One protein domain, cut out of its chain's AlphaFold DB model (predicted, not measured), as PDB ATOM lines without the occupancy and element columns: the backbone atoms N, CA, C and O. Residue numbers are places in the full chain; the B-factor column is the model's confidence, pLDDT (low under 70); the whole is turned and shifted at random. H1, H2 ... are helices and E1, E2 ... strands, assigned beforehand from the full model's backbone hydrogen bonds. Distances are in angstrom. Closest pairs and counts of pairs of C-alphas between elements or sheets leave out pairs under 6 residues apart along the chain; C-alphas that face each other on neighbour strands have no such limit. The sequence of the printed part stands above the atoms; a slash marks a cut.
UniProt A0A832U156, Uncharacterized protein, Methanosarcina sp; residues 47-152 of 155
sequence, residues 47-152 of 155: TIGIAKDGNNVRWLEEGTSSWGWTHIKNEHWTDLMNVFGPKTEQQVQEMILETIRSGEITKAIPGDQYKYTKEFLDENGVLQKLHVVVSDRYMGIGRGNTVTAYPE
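What this domain is: This is residues 47 to 152 of the 155 residues of an uncharacterized protein of Methanosarcina sp (UniProt A0A832U156). A twisted sheet of four strands, E3 to E6, has the long helix H3 crossing one face, and the small hairpin E1 and E2 packs beside H3, with E1 next to the helix and E2 meeting the edge strand E6 near Thr 146. Two short helices sit toward the E6 side of the sheet: H1 beside E6, and H2 near the far end of E6. The printed part has 106 residues, with three named helices and six named strands in the order E1 E2 H1 H2 H3 E3 E4 E5 E6, and the class is mixed. The larger sheet has the order E3 E4 E5 E6, and it and the sheet E1 E2 are antiparallel throughout. The whole is compact, with a radius of gyration of the C-alphas of 12.8 A, yet elongated, spanning 41 by 26 by 19 A.

How they stand to each other: E1, residues 47 to 53, and E2, residues 56 to 61, form a hairpin, with N 51 and O 58 2.9 A apart, within hydrogen-bond range. H1, residues 69 to 75, and H2, residues 77 to 84, meet only through their link. H3, residues 89 to 102, touches E1, the closest C-alphas being those of Asp 53 and Arg 101, 5.1 A apart. E3, residues 104 to 109, E4, residues 113 to 121, E5, residues 127 to 135, and E6, residues 146 to 151, form a meander, each strand the antiparallel neighbour of the one before. Within hydrogen-bond range are N 106 and O 115 at 2.9 A, N 116 and O 132 at 2.8 A, and N 133 and O 148 at 2.8 A. This sheet is twisted, its C-alphas lying up to 4.3 A off the best plane. H2 and H3 on one face of it make two layers, helices over a sheet. H3 has a height over the sheet of 8.4 A and runs across the strands, at 78 degrees to E5 on the local plane; its closest C-alphas to E4 are those of Thr 99 and Lys 118, 5.2 A. H2 runs along the strands at 8 degrees to E5 on the local plane, 8.5 A high over the sheet. H1 only grazes the sheet, with Ile 72 and Thr 148 the closest C-alphas of H1 and E6, 5.7 A. E2 touches E6 through Leu 60 and Thr 146, whose C-alphas are 5.1 A apart. E1 and E4 are apart. In H1, H2 and H3 every O i to N i+4 pair is within hydrogen-bond range.

Where its parts are: E1 begins at C-alpha 47, (-27.855, 42.217, -46.920), and is 17.3 A long; E2 is 16.4 A. H3 starts at C-alpha 89, (-36.619, 42.098, -35.543), and is 20.2 A long. E4 and E5 are each 26.2 A. E6 ends at C-alpha 151, (-38.667, 27.048, -34.550).

The domain as a whole: The C-alphas farthest apart are those of Asn 124 and Met 139, 41.6 A. The printed part has no cut and no long link. Mean pLDDT of the printed part is 94.7, and no printed residue is under 70.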
ATOM      1  N   THR A  47     -28.422  43.037 -47.995       95.81
ATOM      2  CA  THR A  47     -27.855  42.217 -46.920       95.81
ATOM      3  C   THR A  47     -28.037  42.914 -45.572       95.81
ATOM      4  O   THR A  47     -27.560  44.026 -45.363       95.81
ATOM      5  N   ILE A  48     -28.705  42.270 -44.622       95.69
ATOM      6  CA  ILE A  48     -28.952  42.800 -43.268       95.69
ATOM      7  C   ILE A  48     -28.079  42.115 -42.206       95.69
ATOM      8  O   ILE A  48     -27.829  42.666 -41.124       95.69
ATOM      9  N   GLY A  49     -27.560  40.930 -42.532       95.12
ATOM     10  CA  GLY A  49     -26.782  40.108 -41.618       95.12
ATOM     11  C   GLY A  49     -25.710  39.279 -42.306       95.12
ATOM     12  O   GLY A  49     -25.934  38.783 -43.405       95.12
ATOM     13  N   ILE A  50     -24.560  39.117 -41.646       95.75
ATOM     14  CA  ILE A  50     -23.462  38.259 -42.109       95.75
ATOM     15  C   ILE A  50     -23.010  37.364 -40.957       95.75
ATOM     16  O   ILE A  50     -22.857  37.798 -39.809       95.75
ATOM     17  N   ALA A  51     -22.809  36.095 -41.285       95.31
ATOM     18  CA  ALA A  51     -22.302  35.071 -40.397       95.31
ATOM     19  C   ALA A  51     -21.188  34.298 -41.104       95.31
ATOM     20  O   ALA A  51     -21.266  34.005 -42.298       95.31
ATOM     21  N   LYS A  52     -20.142  33.967 -40.352       91.56
ATOM     22  CA  LYS A  52     -19.013  33.190 -40.845       91.56
ATOM     23  C   LYS A  52     -18.800  31.997 -39.932       91.56
ATOM     24  O   LYS A  52     -18.689  32.178 -38.723       91.56
ATOM     25  N   ASP A  53     -18.730  30.821 -40.539       83.56
ATOM     26  CA  ASP A  53     -18.328  29.572 -39.897       83.56
ATOM     27  C   ASP A  53     -17.103  29.023 -40.645       83.56
ATOM     28  O   ASP A  53     -17.187  28.605 -41.807       83.56
ATOM     29  N   GLY A  54     -15.927  29.141 -40.026       85.56
ATOM     30  CA  GLY A  54     -14.641  28.862 -40.667       85.56
ATOM     31  C   GLY A  54     -14.458  29.658 -41.968       85.56
ATOM     32  O   GLY A  54     -14.392  30.887 -41.962       85.56
ATOM     33  N   ASN A  55     -14.389  28.955 -43.102       86.12
ATOM     34  CA  ASN A  55     -14.271  29.557 -44.439       86.12
ATOM     35  C   ASN A  55     -15.627  29.815 -45.123       86.12
ATOM     36  O   ASN A  55     -15.678  30.346 -46.234       86.12
ATOM     37  N   ASN A  56     -16.740  29.439 -44.490       89.94
ATOM     38  CA  ASN A  56     -18.071  29.580 -45.062       89.94
ATOM     39  C   ASN A  56     -18.694  30.913 -44.655       89.94
ATOM     40  O   ASN A  56     -19.165  31.082 -43.534       89.94
ATOM     41  N   VAL A  57     -18.750  31.844 -45.605       95.62
ATOM     42  CA  VAL A  57     -19.531  33.077 -45.469       95.62
ATOM     43  C   VAL A  57     -20.980  32.807 -45.853       95.62
ATOM     44  O   VAL A  57     -21.255  32.333 -46.964       95.62
ATOM     45  N   ARG A  58     -21.884  33.116 -44.926       96.38
ATOM     46  CA  ARG A  58     -23.338  33.043 -45.052       96.38
ATOM     47  C   ARG A  58     -23.940  34.403 -44.719       96.38
ATOM     48  O   ARG A  58     -23.360  35.178 -43.957       96.38
ATOM     49  N   TRP A  59     -25.102  34.704 -45.272       96.75
ATOM     50  CA  TRP A  59     -25.717  36.008 -45.061       96.75
ATOM     51  C   TRP A  59     -27.240  35.932 -45.071       96.75
ATOM     52  O   TRP A  59     -27.833  34.934 -45.479       96.75
ATOM     53  N   LEU A  60     -27.860  36.985 -44.556       97.44
ATOM     54  CA  LEU A  60     -29.301  37.185 -44.533       97.44
ATOM     55  C   LEU A  60     -29.610  38.453 -45.323       97.44
ATOM     56  O   LEU A  60     -29.041  39.512 -45.040       97.44
ATOM     57  N   GLU A  61     -30.513  38.343 -46.289       95.94
ATOM     58  CA  GLU A  61     -30.988  39.460 -47.107       95.94
ATOM     59  C   GLU A  61     -32.460  39.758 -46.857       95.94
ATOM     60  O   GLU A  61     -33.242  38.870 -46.506       95.94
ATOM     61  N   GLU A  62     -32.845  40.997 -47.153       93.44
ATOM     62  CA  GLU A  62     -34.217  41.340 -47.519       93.44
ATOM     63  C   GLU A  62     -34.587  40.612 -48.830       93.44
ATOM     64  O   GLU A  62     -34.354  41.110 -49.935       93.44
ATOM     65  N   GLY A  63     -35.050  39.369 -48.702       86.06
ATOM     66  CA  GLY A  63     -35.374  38.482 -49.819       86.06
ATOM     67  C   GLY A  63     -36.772  38.707 -50.401       86.06
ATOM     68  O   GLY A  63     -37.347  39.785 -50.297       86.06
ATOM     69  N   THR A  64     -37.321  37.698 -51.073       88.62
ATOM     70  CA  THR A  64     -38.724  37.715 -51.524       88.62
ATOM     71  C   THR A  64     -39.634  37.111 -50.451       88.62
ATOM     72  O   THR A  64     -39.177  36.570 -49.452       88.62
ATOM     73  N   SER A  65     -40.952  37.111 -50.652       89.94
ATOM     74  CA  SER A  65     -41.873  36.395 -49.750       89.94
ATOM     75  C   SER A  65     -41.686  34.870 -49.741       89.94
ATOM     76  O   SER A  65     -42.286  34.191 -48.916       89.94
ATOM     77  N   SER A  66     -40.859  34.321 -50.635       89.56
ATOM     78  CA  SER A  66     -40.562  32.890 -50.741       89.56
ATOM     79  C   SER A  66     -39.189  32.479 -50.196       89.56
ATOM     80  O   SER A  66     -38.936  31.282 -50.084       89.56
ATOM     81  N   TRP A  67     -38.299  33.428 -49.881       92.50
ATOM     82  CA  TRP A  67     -37.023  33.168 -49.202       92.50
ATOM     83  C   TRP A  67     -36.427  34.439 -48.567       92.50
ATOM     84  O   TRP A  67     -36.699  35.549 -49.005       92.50
ATOM     85  N   GLY A  68     -35.553  34.297 -47.570       94.38
ATOM     86  CA  GLY A  68     -34.879  35.411 -46.893       94.38
ATOM     87  C   GLY A  68     -35.710  36.041 -45.775       94.38
ATOM     88  O   GLY A  68     -36.642  35.433 -45.250       94.38
ATOM     89  N   TRP A  69     -35.356  37.265 -45.377       97.31
ATOM     90  CA  TRP A  69     -35.980  37.939 -44.235       97.31
ATOM     91  C   TRP A  69     -37.481  38.176 -44.412       97.31
ATOM     92  O   TRP A  69     -38.261  37.872 -43.511       97.31
ATOM     93  N   THR A  70     -37.901  38.652 -45.585       96.69
ATOM     94  CA  THR A  70     -39.314  38.898 -45.886       96.69
ATOM     95  C   THR A  70     -40.149  37.618 -45.776       96.69
ATOM     96  O   THR A  70     -41.233  37.642 -45.201       96.69
ATOM     97  N   HIS A  71     -39.639  36.486 -46.267       96.31
ATOM     98  CA  HIS A  71     -40.293  35.186 -46.116       96.31
ATOM     99  C   HIS A  71     -40.422  34.768 -44.651       96.31
ATOM    100  O   HIS A  71     -41.507  34.403 -44.214       96.31
ATOM    101  N   ILE A  72     -39.347  34.891 -43.868       97.62
ATOM    102  CA  ILE A  72     -39.368  34.575 -42.432       97.62
ATOM    103  C   ILE A  72     -40.415  35.427 -41.711       97.62
ATOM    104  O   ILE A  72     -41.197  34.904 -40.919       97.62
ATOM    105  N   LYS A  73     -40.472  36.727 -42.016       97.00
ATOM    106  CA  LYS A  73     -41.469  37.635 -41.442       97.00
ATOM    107  C   LYS A  73     -42.904  37.251 -41.793       97.00
ATOM    108  O   LYS A  73     -43.777  37.346 -40.937       97.00
ATOM    109  N   ASN A  74     -43.151  36.838 -43.029       96.50
ATOM    110  CA  ASN A  74     -44.507  36.548 -43.485       96.50
ATOM    111  C   ASN A  74     -44.993  35.162 -43.046       96.50
ATOM    112  O   ASN A  74     -46.165  35.016 -42.714       96.50
ATOM    113  N   GLU A  75     -44.108  34.164 -43.016       96.19
ATOM    114  CA  GLU A  75     -44.493  32.755 -42.852       96.19
ATOM    115  C   GLU A  75     -44.168  32.180 -41.468       96.19
ATOM    116  O   GLU A  75     -44.793  31.212 -41.036       96.19
ATOM    117  N   HIS A  76     -43.176  32.733 -40.762       96.56
ATOM    118  CA  HIS A  76     -42.638  32.117 -39.542       96.56
ATOM    119  C   HIS A  76     -42.580  33.055 -38.339       96.56
ATOM    120  O   HIS A  76     -42.285  32.602 -37.236       96.56
ATOM    121  N   TRP A  77     -42.886  34.343 -38.508       96.56
ATOM    122  CA  TRP A  77     -42.808  35.320 -37.422       96.56
ATOM    123  C   TRP A  77     -43.686  34.948 -36.231       96.56
ATOM    124  O   TRP A  77     -43.213  34.933 -35.098       96.56
ATOM    125  N   THR A  78     -44.946  34.595 -36.485       96.06
ATOM    126  CA  THR A  78     -45.881  34.186 -35.430       96.06
ATOM    127  C   THR A  78     -45.397  32.931 -34.707       96.06
ATOM    128  O   THR A  78     -45.400  32.908 -33.480       96.06
ATOM    129  N   ASP A  79     -44.909  31.927 -35.440       95.69
ATOM    130  CA  ASP A  79     -44.353  30.707 -34.845       95.69
ATOM    131  C   ASP A  79     -43.134  31.032 -33.960       95.69
ATOM    132  O   ASP A  79     -43.030  30.536 -32.839       95.69
ATOM    133  N   LEU A  80     -42.240  31.916 -34.420       96.50
ATOM    134  CA  LEU A  80     -41.077  32.367 -33.652       96.50
ATOM    135  C   LEU A  80     -41.481  33.074 -32.353       96.50
ATOM    136  O   LEU A  80     -40.880  32.799 -31.318       96.50
ATOM    137  N   MET A  81     -42.486  33.955 -32.391       96.12
ATOM    138  CA  MET A  81     -42.972  34.638 -31.185       96.12
ATOM    139  C   MET A  81     -43.659  33.671 -30.219       96.12
ATOM    140  O   MET A  81     -43.485  33.799 -29.013       96.12
ATOM    141  N   ASN A  82     -44.407  32.695 -30.737       94.81
ATOM    142  CA  ASN A  82     -45.082  31.696 -29.911       94.81
ATOM    143  C   ASN A  82     -44.090  30.774 -29.186       94.81
ATOM    144  O   ASN A  82     -44.357  30.369 -28.063       94.81
ATOM    145  N   VAL A  83     -42.960  30.433 -29.820       95.81
ATOM    146  CA  VAL A  83     -41.970  29.504 -29.246       95.81
ATOM    147  C   VAL A  83     -40.913  30.218 -28.405       95.81
ATOM    148  O   VAL A  83     -40.549  29.725 -27.348       95.81
ATOM    149  N   PHE A  84     -40.401  31.368 -28.847       95.38
ATOM    150  CA  PHE A  84     -39.297  32.069 -28.170       95.38
ATOM    151  C   PHE A  84     -39.744  33.297 -27.363       95.38
ATOM    152  O   PHE A  84     -38.895  34.041 -26.849       95.38
ATOM    153  N   GLY A  85     -41.054  33.531 -27.273       94.38
ATOM    154  CA  GLY A  85     -41.649  34.734 -26.702       94.38
ATOM    155  C   GLY A  85     -41.456  35.982 -27.581       94.38
ATOM    156  O   GLY A  85     -40.816  35.928 -28.639       94.38
ATOM    157  N   PRO A  86     -41.973  37.143 -27.140       95.38
ATOM    158  CA  PRO A  86     -41.822  38.403 -27.860       95.38
ATOM    159  C   PRO A  86     -40.345  38.767 -28.091       95.38
ATOM    160  O   PRO A  86     -39.552  38.865 -27.150       95.38
ATOM    161  N   LYS A  87     -39.973  38.995 -29.353       95.44
ATOM    162  CA  LYS A  87     -38.626  39.398 -29.781       95.44
ATOM    163  C   LYS A  87     -38.720  40.534 -30.801       95.44
ATOM    164  O   LYS A  87     -39.647  40.594 -31.606       95.44
ATOM    165  N   THR A  88     -37.740  41.431 -30.797       97.06
ATOM    166  CA  THR A  88     -37.600  42.442 -31.851       97.06
ATOM    167  C   THR A  88     -37.051  41.820 -33.135       97.06
ATOM    168  O   THR A  88     -36.419  40.762 -33.112       97.06
ATOM    169  N   GLU A  89     -37.228  42.506 -34.267       96.50
ATOM    170  CA  GLU A  89     -36.619  42.098 -35.543       96.50
ATOM    171  C   GLU A  89     -35.112  41.873 -35.418       96.50
ATOM    172  O   GLU A  89     -34.593  40.858 -35.879       96.50
ATOM    173  N   GLN A  90     -34.416  42.786 -34.737       95.81
ATOM    174  CA  GLN A  90     -32.980  42.678 -34.523       95.81
ATOM    175  C   GLN A  90     -32.614  41.424 -33.718       95.81
ATOM    176  O   GLN A  90     -31.688  40.716 -34.104       95.81
ATOM    177  N   GLN A  91     -33.352  41.117 -32.649       96.88
ATOM    178  CA  GLN A  91     -33.091  39.927 -31.834       96.88
ATOM    179  C   GLN A  91     -33.279  38.638 -32.641       96.88
ATOM    180  O   GLN A  91     -32.450  37.736 -32.557       96.88
ATOM    181  N   VAL A  92     -34.322  38.554 -33.474       97.56
ATOM    182  CA  VAL A  92     -34.542  37.384 -34.342       97.56
ATOM    183  C   VAL A  92     -33.433  37.260 -35.391       97.56
ATOM    184  O   VAL A  92     -32.904  36.170 -35.602       97.56
ATOM    185  N   GLN A  93     -33.023  38.367 -36.017       97.81
ATOM    186  CA  GLN A  93     -31.891  38.370 -36.951       97.81
ATOM    187  C   GLN A  93     -30.600  37.895 -36.271       97.81
ATOM    188  O   GLN A  93     -29.855  37.108 -36.850       97.81
ATOM    189  N   GLU A  94     -30.336  38.336 -35.042       96.94
ATOM    190  CA  GLU A  94     -29.178  37.902 -34.258       96.94
ATOM    191  C   GLU A  94     -29.239  36.407 -33.935       96.94
ATOM    192  O   GLU A  94     -28.245  35.716 -34.144       96.94
ATOM    193  N   MET A  95     -30.401  35.880 -33.534       98.06
ATOM    194  CA  MET A  95     -30.597  34.440 -33.315       98.06
ATOM    195  C   MET A  95     -30.325  33.622 -34.587       98.06
ATOM    196  O   MET A  95     -29.656  32.588 -34.531       98.06
ATOM    197  N   ILE A  96     -30.787  34.092 -35.751       98.25
ATOM    198  CA  ILE A  96     -30.537  33.440 -37.047       98.25
ATOM    199  C   ILE A  96     -29.038  33.410 -37.357       98.25
ATOM    200  O   ILE A  96     -28.483  32.355 -37.665       98.25
ATOM    201  N   LEU A  97     -28.363  34.558 -37.258       97.44
ATOM    202  CA  LEU A  97     -26.932  34.655 -37.550       97.44
ATOM    203  C   LEU A  97     -26.095  33.838 -36.565       97.44
ATOM    204  O   LEU A  97     -25.119  33.214 -36.967       97.44
ATOM    205  N   GLU A  98     -26.488  33.807 -35.295       97.50
ATOM    206  CA  GLU A  98     -25.834  33.004 -34.267       97.50
ATOM    207  C   GLU A  98     -26.008  31.501 -34.520       97.50
ATOM    208  O   GLU A  98     -25.050  30.740 -34.397       97.50
ATOM    209  N   THR A  99     -27.191  31.080 -34.974       98.00
ATOM    210  CA  THR A  99     -27.438  29.693 -35.403       98.00
ATOM    211  C   THR A  99     -26.529  29.291 -36.560       98.00
ATOM    212  O   THR A  99     -26.054  28.164 -36.607       98.00
ATOM    213  N   ILE A 100     -26.238  30.208 -37.482       96.75
ATOM    214  CA  ILE A 100     -25.317  29.935 -38.588       96.75
ATOM    215  C   ILE A 100     -23.854  29.873 -38.117       96.75
ATOM    216  O   ILE A 100     -23.084  29.078 -38.647       96.75
ATOM    217  N   ARG A 101     -23.447  30.715 -37.157       95.31
ATOM    218  CA  ARG A 101     -22.047  30.782 -36.688       95.31
ATOM    219  C   ARG A 101     -21.623  29.568 -35.875       95.31
ATOM    220  O   ARG A 101     -20.458  29.195 -35.924       95.31
ATOM    221  N   SER A 102     -22.526  29.031 -35.061       95.44
ATOM    222  CA  SER A 102     -22.168  28.042 -34.038       95.44
ATOM    223  C   SER A 102     -23.210  26.942 -33.840       95.44
ATOM    224  O   SER A 102     -23.077  26.136 -32.922       95.44
ATOM    225  N   GLY A 103     -24.260  26.910 -34.664       96.00
ATOM    226  CA  GLY A 103     -25.240  25.831 -34.654       96.00
ATOM    227  C   GLY A 103     -24.735  24.564 -35.342       96.00
ATOM    228  O   GLY A 103     -23.824  24.586 -36.169       96.00
ATOM    229  N   GLU A 104     -25.374  23.445 -35.023       96.06
ATOM    230  CA  GLU A 104     -25.099  22.145 -35.627       96.06
ATOM    231  C   GLU A 104     -25.728  22.045 -37.023       96.06
ATOM    232  O   GLU A 104     -26.886  22.419 -37.233       96.06
ATOM    233  N   ILE A 105     -24.999  21.474 -37.983       95.31
ATOM    234  CA  ILE A 105     -25.556  21.122 -39.292       95.31
ATOM    235  C   ILE A 105     -26.319  19.801 -39.166       95.31
ATOM    236  O   ILE A 105     -25.729  18.727 -39.141       95.31
ATOM    237  N   THR A 106     -27.646  19.874 -39.169       95.50
ATOM    238  CA  THR A 106     -28.532  18.697 -39.063       95.50
ATOM    239  C   THR A 106     -28.974  18.151 -40.418       95.50
ATOM    240  O   THR A 106     -29.513  17.049 -40.508       95.50
ATOM    241  N   LYS A 107     -28.778  18.914 -41.499       95.56
ATOM    242  CA  LYS A 107     -28.997  18.442 -42.871       95.56
ATOM    243  C   LYS A 107     -28.017  19.112 -43.820       95.56
ATOM    244  O   LYS A 107     -27.908  20.336 -43.826       95.56
ATOM    245  N   ALA A 108     -27.379  18.317 -44.670       95.50
ATOM    246  CA  ALA A 108     -26.519  18.788 -45.745       95.50
ATOM    247  C   ALA A 108     -26.943  18.127 -47.058       95.50
ATOM    248  O   ALA A 108     -26.862  16.910 -47.198       95.50
ATOM    249  N   ILE A 109     -27.403  18.933 -48.013       95.31
ATOM    250  CA  ILE A 109     -27.637  18.518 -49.395       95.31
ATOM    251  C   ILE A 109     -26.713  19.375 -50.268       95.31
ATOM    252  O   ILE A 109     -27.071  20.511 -50.597       95.31
ATOM    253  N   PRO A 110     -25.505  18.885 -50.604       93.50
ATOM    254  CA  PRO A 110     -24.548  19.644 -51.401       93.50
ATOM    255  C   PRO A 110     -25.150  20.114 -52.731       93.50
ATOM    256  O   PRO A 110     -25.802  19.344 -53.433       93.50
ATOM    257  N   GLY A 111     -24.933  21.384 -53.070       92.62
ATOM    258  CA  GLY A 111     -25.504  22.023 -54.262       92.62
ATOM    259  C   GLY A 111     -26.973  22.441 -54.137       92.62
ATOM    260  O   GLY A 111     -27.483  23.090 -55.049       92.62
ATOM    261  N   ASP A 112     -27.634  22.124 -53.021       93.88
ATOM    262  CA  ASP A 112     -29.017  22.510 -52.742       93.88
ATOM    263  C   ASP A 112     -29.127  23.369 -51.475       93.88
ATOM    264  O   ASP A 112     -29.363  24.574 -51.568       93.88
ATOM    265  N   GLN A 113     -28.912  22.797 -50.287       96.00
ATOM    266  CA  GLN A 113     -29.084  23.521 -49.024       96.00
ATOM    267  C   GLN A 113     -28.382  22.872 -47.825       96.00
ATOM    268  O   GLN A 113     -28.175  21.658 -47.771       96.00
ATOM    269  N   TYR A 114     -28.128  23.688 -46.805       96.12
ATOM    270  CA  TYR A 114     -27.756  23.260 -45.457       96.12
ATOM    271  C   TYR A 114     -28.817  23.707 -44.453       96.12
ATOM    272  O   TYR A 114     -29.353  24.808 -44.575       96.12
ATOM    273  N   LYS A 115     -29.097  22.876 -43.447       97.69
ATOM    274  CA  LYS A 115     -29.931  23.229 -42.293       97.69
ATOM    275  C   LYS A 115     -29.064  23.263 -41.038       97.69
ATOM    276  O   LYS A 115     -28.536  22.226 -40.641       97.69
ATOM    277  N   TYR A 116     -28.964  24.437 -40.430       97.50
ATOM    278  CA  TYR A 116     -28.329  24.659 -39.133       97.50
ATOM    279  C   TYR A 116     -29.391  24.611 -38.038       97.50
ATOM    280  O   TYR A 116     -30.544  24.981 -38.277       97.50
ATOM    281  N   THR A 117     -29.017  24.174 -36.841       97.94
ATOM    282  CA  THR A 117     -29.876  24.258 -35.665       97.94
ATOM    283  C   THR A 117     -29.110  24.714 -34.438       97.94
ATOM    284  O   THR A 117     -27.942  24.373 -34.264       97.94
ATOM    285  N   LYS A 118     -29.769  25.492 -33.586       98.00
ATOM    286  CA  LYS A 118     -29.223  25.920 -32.303       98.00
ATOM    287  C   LYS A 118     -30.349  26.087 -31.295       98.00
ATOM    288  O   LYS A 118     -31.460  26.467 -31.664       98.00
ATOM    289  N   GLU A 119     -30.050  25.790 -30.039       97.81
ATOM    290  CA  GLU A 119     -30.976  25.966 -28.928       97.81
ATOM    291  C   GLU A 119     -30.887  27.382 -28.352       97.81
ATOM    292  O   GLU A 119     -29.799  27.940 -28.190       97.81
ATOM    293  N   PHE A 120     -32.046  27.950 -28.033       97.00
ATOM    294  CA  PHE A 120     -32.210  29.223 -27.341       97.00
ATOM    295  C   PHE A 120     -33.245  29.056 -26.234       97.00
ATOM    296  O   PHE A 120     -34.158  28.245 -26.356       97.00
ATOM    297  N   LEU A 121     -33.117  29.832 -25.161       95.25
ATOM    298  CA  LEU A 121     -34.122  29.859 -24.103       95.25
ATOM    299  C   LEU A 121     -35.387  30.578 -24.593       95.25
ATOM    300  O   LEU A 121     -35.296  31.653 -25.198       95.25
ATOM    301  N   ASP A 122     -36.549  29.997 -24.308       93.69
ATOM    302  CA  ASP A 122     -37.836  30.679 -24.406       93.69
ATOM    303  C   ASP A 122     -38.088  31.611 -23.207       93.69
ATOM    304  O   ASP A 122     -37.232  31.798 -22.337       93.69
ATOM    305  N   GLU A 123     -39.267  32.236 -23.167       90.12
ATOM    306  CA  GLU A 123     -39.658  33.150 -22.085       90.12
ATOM    307  C   GLU A 123     -39.780  32.478 -20.708       90.12
ATOM    308  O   GLU A 123     -39.692  33.159 -19.687       90.12
ATOM    309  N   ASN A 124     -39.921  31.152 -20.673       92.50
ATOM    310  CA  ASN A 124     -40.020  30.350 -19.456       92.50
ATOM    311  C   ASN A 124     -38.675  29.719 -19.059       92.50
ATOM    312  O   ASN A 124     -38.603  28.983 -18.074       92.50
ATOM    313  N   GLY A 125     -37.601  29.997 -19.806       93.06
ATOM    314  CA  GLY A 125     -36.277  29.433 -19.561       93.06
ATOM    315  C   GLY A 125     -36.117  27.987 -20.036       93.06
ATOM    316  O   GLY A 125     -35.194  27.305 -19.590       93.06
ATOM    317  N   VAL A 126     -36.983  27.505 -20.929       94.81
ATOM    318  CA  VAL A 126     -36.856  26.179 -21.546       94.81
ATOM    319  C   VAL A 126     -36.084  26.301 -22.858       94.81
ATOM    320  O   VAL A 126     -36.270  27.248 -23.620       94.81
ATOM    321  N   LEU A 127     -35.180  25.356 -23.120       95.75
ATOM    322  CA  LEU A 127     -34.427  25.322 -24.372       95.75
ATOM    323  C   LEU A 127     -35.334  24.889 -25.527       95.75
ATOM    324  O   LEU A 127     -35.924  23.812 -25.497       95.75
ATOM    325  N   GLN A 128     -35.388  25.726 -26.557       96.38
ATOM    326  CA  GLN A 128     -36.126  25.509 -27.793       96.38
ATOM    327  C   GLN A 128     -35.179  25.601 -28.986       96.38
ATOM    328  O   GLN A 128     -34.235  26.396 -28.994       96.38
ATOM    329  N   LYS A 129     -35.429  24.807 -30.026       97.25
ATOM    330  CA  LYS A 129     -34.563  24.752 -31.207       97.25
ATOM    331  C   LYS A 129     -35.021  25.725 -32.279       97.25
ATOM    332  O   LYS A 129     -36.178  25.727 -32.685       97.25
ATOM    333  N   LEU A 130     -34.085  26.523 -32.782       98.38
ATOM    334  CA  LEU A 130     -34.234  27.287 -34.014       98.38
ATOM    335  C   LEU A 130     -33.578  26.503 -35.150       98.38
ATOM    336  O   LEU A 130     -32.455  26.013 -35.005       98.38
ATOM    337  N   HIS A 131     -34.256  26.407 -36.289       98.25
ATOM    338  CA  HIS A 131     -33.681  25.922 -37.534       98.25
ATOM    339  C   HIS A 131     -33.455  27.084 -38.493       98.25
ATOM    340  O   HIS A 131     -34.321  27.941 -38.648       98.25
ATOM    341  N   VAL A 132     -32.316  27.078 -39.182       98.12
ATOM    342  CA  VAL A 132     -31.997  28.037 -40.242       98.12
ATOM    343  C   VAL A 132     -31.571  27.275 -41.488       98.12
ATOM    344  O   VAL A 132     -30.639  26.471 -41.450       98.12
ATOM    345  N   VAL A 133     -32.249  27.529 -42.604       97.69
ATOM    346  CA  VAL A 133     -31.935  26.927 -43.901       97.69
ATOM    347  C   VAL A 133     -31.163  27.927 -44.739       97.69
ATOM    348  O   VAL A 133     -31.600  29.057 -44.949       97.69
ATOM    349  N   VAL A 134     -30.024  27.489 -45.259       96.88
ATOM    350  CA  VAL A 134     -29.132  28.285 -46.097       96.88
ATOM    351  C   VAL A 134     -28.959  27.598 -47.444       96.88
ATOM    352  O   VAL A 134     -28.684  26.402 -47.507       96.88
ATOM    353  N   SER A 135     -29.097  28.362 -48.522       95.94
ATOM    354  CA  SER A 135     -28.927  27.883 -49.893       95.94
ATOM    355  C   SER A 135     -27.478  27.458 -50.151       95.94
ATOM    356  O   SER A 135     -26.535  28.157 -49.773       95.94
ATOM    357  N   ASP A 136     -27.287  26.339 -50.846       94.38
ATOM    358  CA  ASP A 136     -26.012  25.942 -51.458       94.38
ATOM    359  C   ASP A 136     -26.058  26.005 -52.996       94.38
ATOM    360  O   ASP A 136     -25.116  25.591 -53.672       94.38
ATOM    361  N   ARG A 137     -27.148  26.542 -53.563       91.06
ATOM    362  CA  ARG A 137     -27.375  26.599 -55.013       91.06
ATOM    363  C   ARG A 137     -26.530  27.688 -55.668       91.06
ATOM    364  O   ARG A 137     -26.493  28.829 -55.214       91.06
ATOM    365  N   TYR A 138     -25.920  27.361 -56.806       84.38
ATOM    366  CA  TYR A 138     -25.147  28.313 -57.621       84.38
ATOM    367  C   TYR A 138     -26.017  29.294 -58.430       84.38
ATOM    368  O   TYR A 138     -25.532  30.337 -58.873       84.38
ATOM    369  N   MET A 139     -27.293  28.963 -58.644       80.81
ATOM    370  CA  MET A 139     -28.263  29.785 -59.375       80.81
ATOM    371  C   MET A 139     -29.486  30.087 -58.501       80.81
ATOM    372  O   MET A 139     -29.819  29.319 -57.599       80.81
ATOM    373  N   GLY A 140     -30.169  31.199 -58.783       83.69
ATOM    374  CA  GLY A 140     -31.337  31.643 -58.018       83.69
ATOM    375  C   GLY A 140     -30.940  32.411 -56.758       83.69
ATOM    376  O   GLY A 140     -30.399  33.504 -56.862       83.69
ATOM    377  N   ILE A 141     -31.206  31.831 -55.584       82.19
ATOM    378  CA  ILE A 141     -31.148  32.492 -54.261       82.19
ATOM    379  C   ILE A 141     -29.707  32.862 -53.827       82.19
ATOM    380  O   ILE A 141     -29.509  33.677 -52.927       82.19
ATOM    381  N   GLY A 142     -28.690  32.306 -54.497       85.44
ATOM    382  CA  GLY A 142     -27.273  32.537 -54.204       85.44
ATOM    383  C   GLY A 142     -26.727  31.565 -53.156       85.44
ATOM    384  O   GLY A 142     -27.422  31.152 -52.224       85.44
ATOM    385  N   ARG A 143     -25.466  31.156 -53.321       92.88
ATOM    386  CA  ARG A 143     -24.828  30.150 -52.462       92.88
ATOM    387  C   ARG A 143     -24.411  30.781 -51.137       92.88
ATOM    388  O   ARG A 143     -23.411  31.480 -51.086       92.88
ATOM    389  N   GLY A 144     -25.100  30.467 -50.049       93.81
ATOM    390  CA  GLY A 144     -24.834  30.995 -48.709       93.81
ATOM    391  C   GLY A 144     -25.885  31.972 -48.193       93.81
ATOM    392  O   GLY A 144     -25.809  32.349 -47.026       93.81
ATOM    393  N   ASN A 145     -26.874  32.324 -49.012       96.19
ATOM    394  CA  ASN A 145     -27.990  33.154 -48.583       96.19
ATOM    395  C   ASN A 145     -28.974  32.352 -47.723       96.19
ATOM    396  O   ASN A 145     -29.270  31.185 -48.007       96.19
ATOM    397  N   THR A 146     -29.487  32.984 -46.678       96.88
ATOM    398  CA  THR A 146     -30.491  32.404 -45.790       96.88
ATOM    399  C   THR A 146     -31.824  32.336 -46.526       96.88
ATOM    400  O   THR A 146     -32.332  33.342 -47.009       96.88
ATOM    401  N   VAL A 147     -32.388  31.134 -46.618       96.62
ATOM    402  CA  VAL A 147     -33.650  30.858 -47.315       96.62
ATOM    403  C   VAL A 147     -34.818  31.005 -46.354       96.62
ATOM    404  O   VAL A 147     -35.804  31.648 -46.685       96.62
ATOM    405  N   THR A 148     -34.717  30.424 -45.164       97.50
ATOM    406  CA  THR A 148     -35.772  30.498 -44.153       97.50
ATOM    407  C   THR A 148     -35.213  30.204 -42.761       97.50
ATOM    408  O   THR A 148     -34.098  29.695 -42.625       97.50
ATOM    409  N   ALA A 149     -35.988  30.525 -41.732       97.88
ATOM    410  CA  ALA A 149     -35.728  30.199 -40.345       97.88
ATOM    411  C   ALA A 149     -37.054  30.003 -39.604       97.88
ATOM    412  O   ALA A 149     -37.989  30.777 -39.802       97.88
ATOM    413  N   TYR A 150     -37.128  28.974 -38.767       97.31
ATOM    414  CA  TYR A 150     -38.351  28.586 -38.067       97.31
ATOM    415  C   TYR A 150     -38.021  27.791 -36.794       97.31
ATOM    416  O   TYR A 150     -36.996  27.098 -36.765       97.31
ATOM    417  N   PRO A 151     -38.847  27.877 -35.736       96.62
ATOM    418  CA  PRO A 151     -38.667  27.048 -34.550       96.62
ATOM    419  C   PRO A 151     -38.966  25.577 -34.863       96.62
ATOM    420  O   PRO A 151     -39.774  25.267 -35.742       96.62
ATOM    421  N   GLU A 152     -38.357  24.658 -34.120       93.12
ATOM    422  CA  GLU A 152     -38.831  23.277 -34.087       93.12
ATOM    423  C   GLU A 152     -40.251  23.265 -33.507       93.12
ATOM    424  O   GLU A 152     -40.489  23.756 -32.403       93.12
TER     425      GLU A 152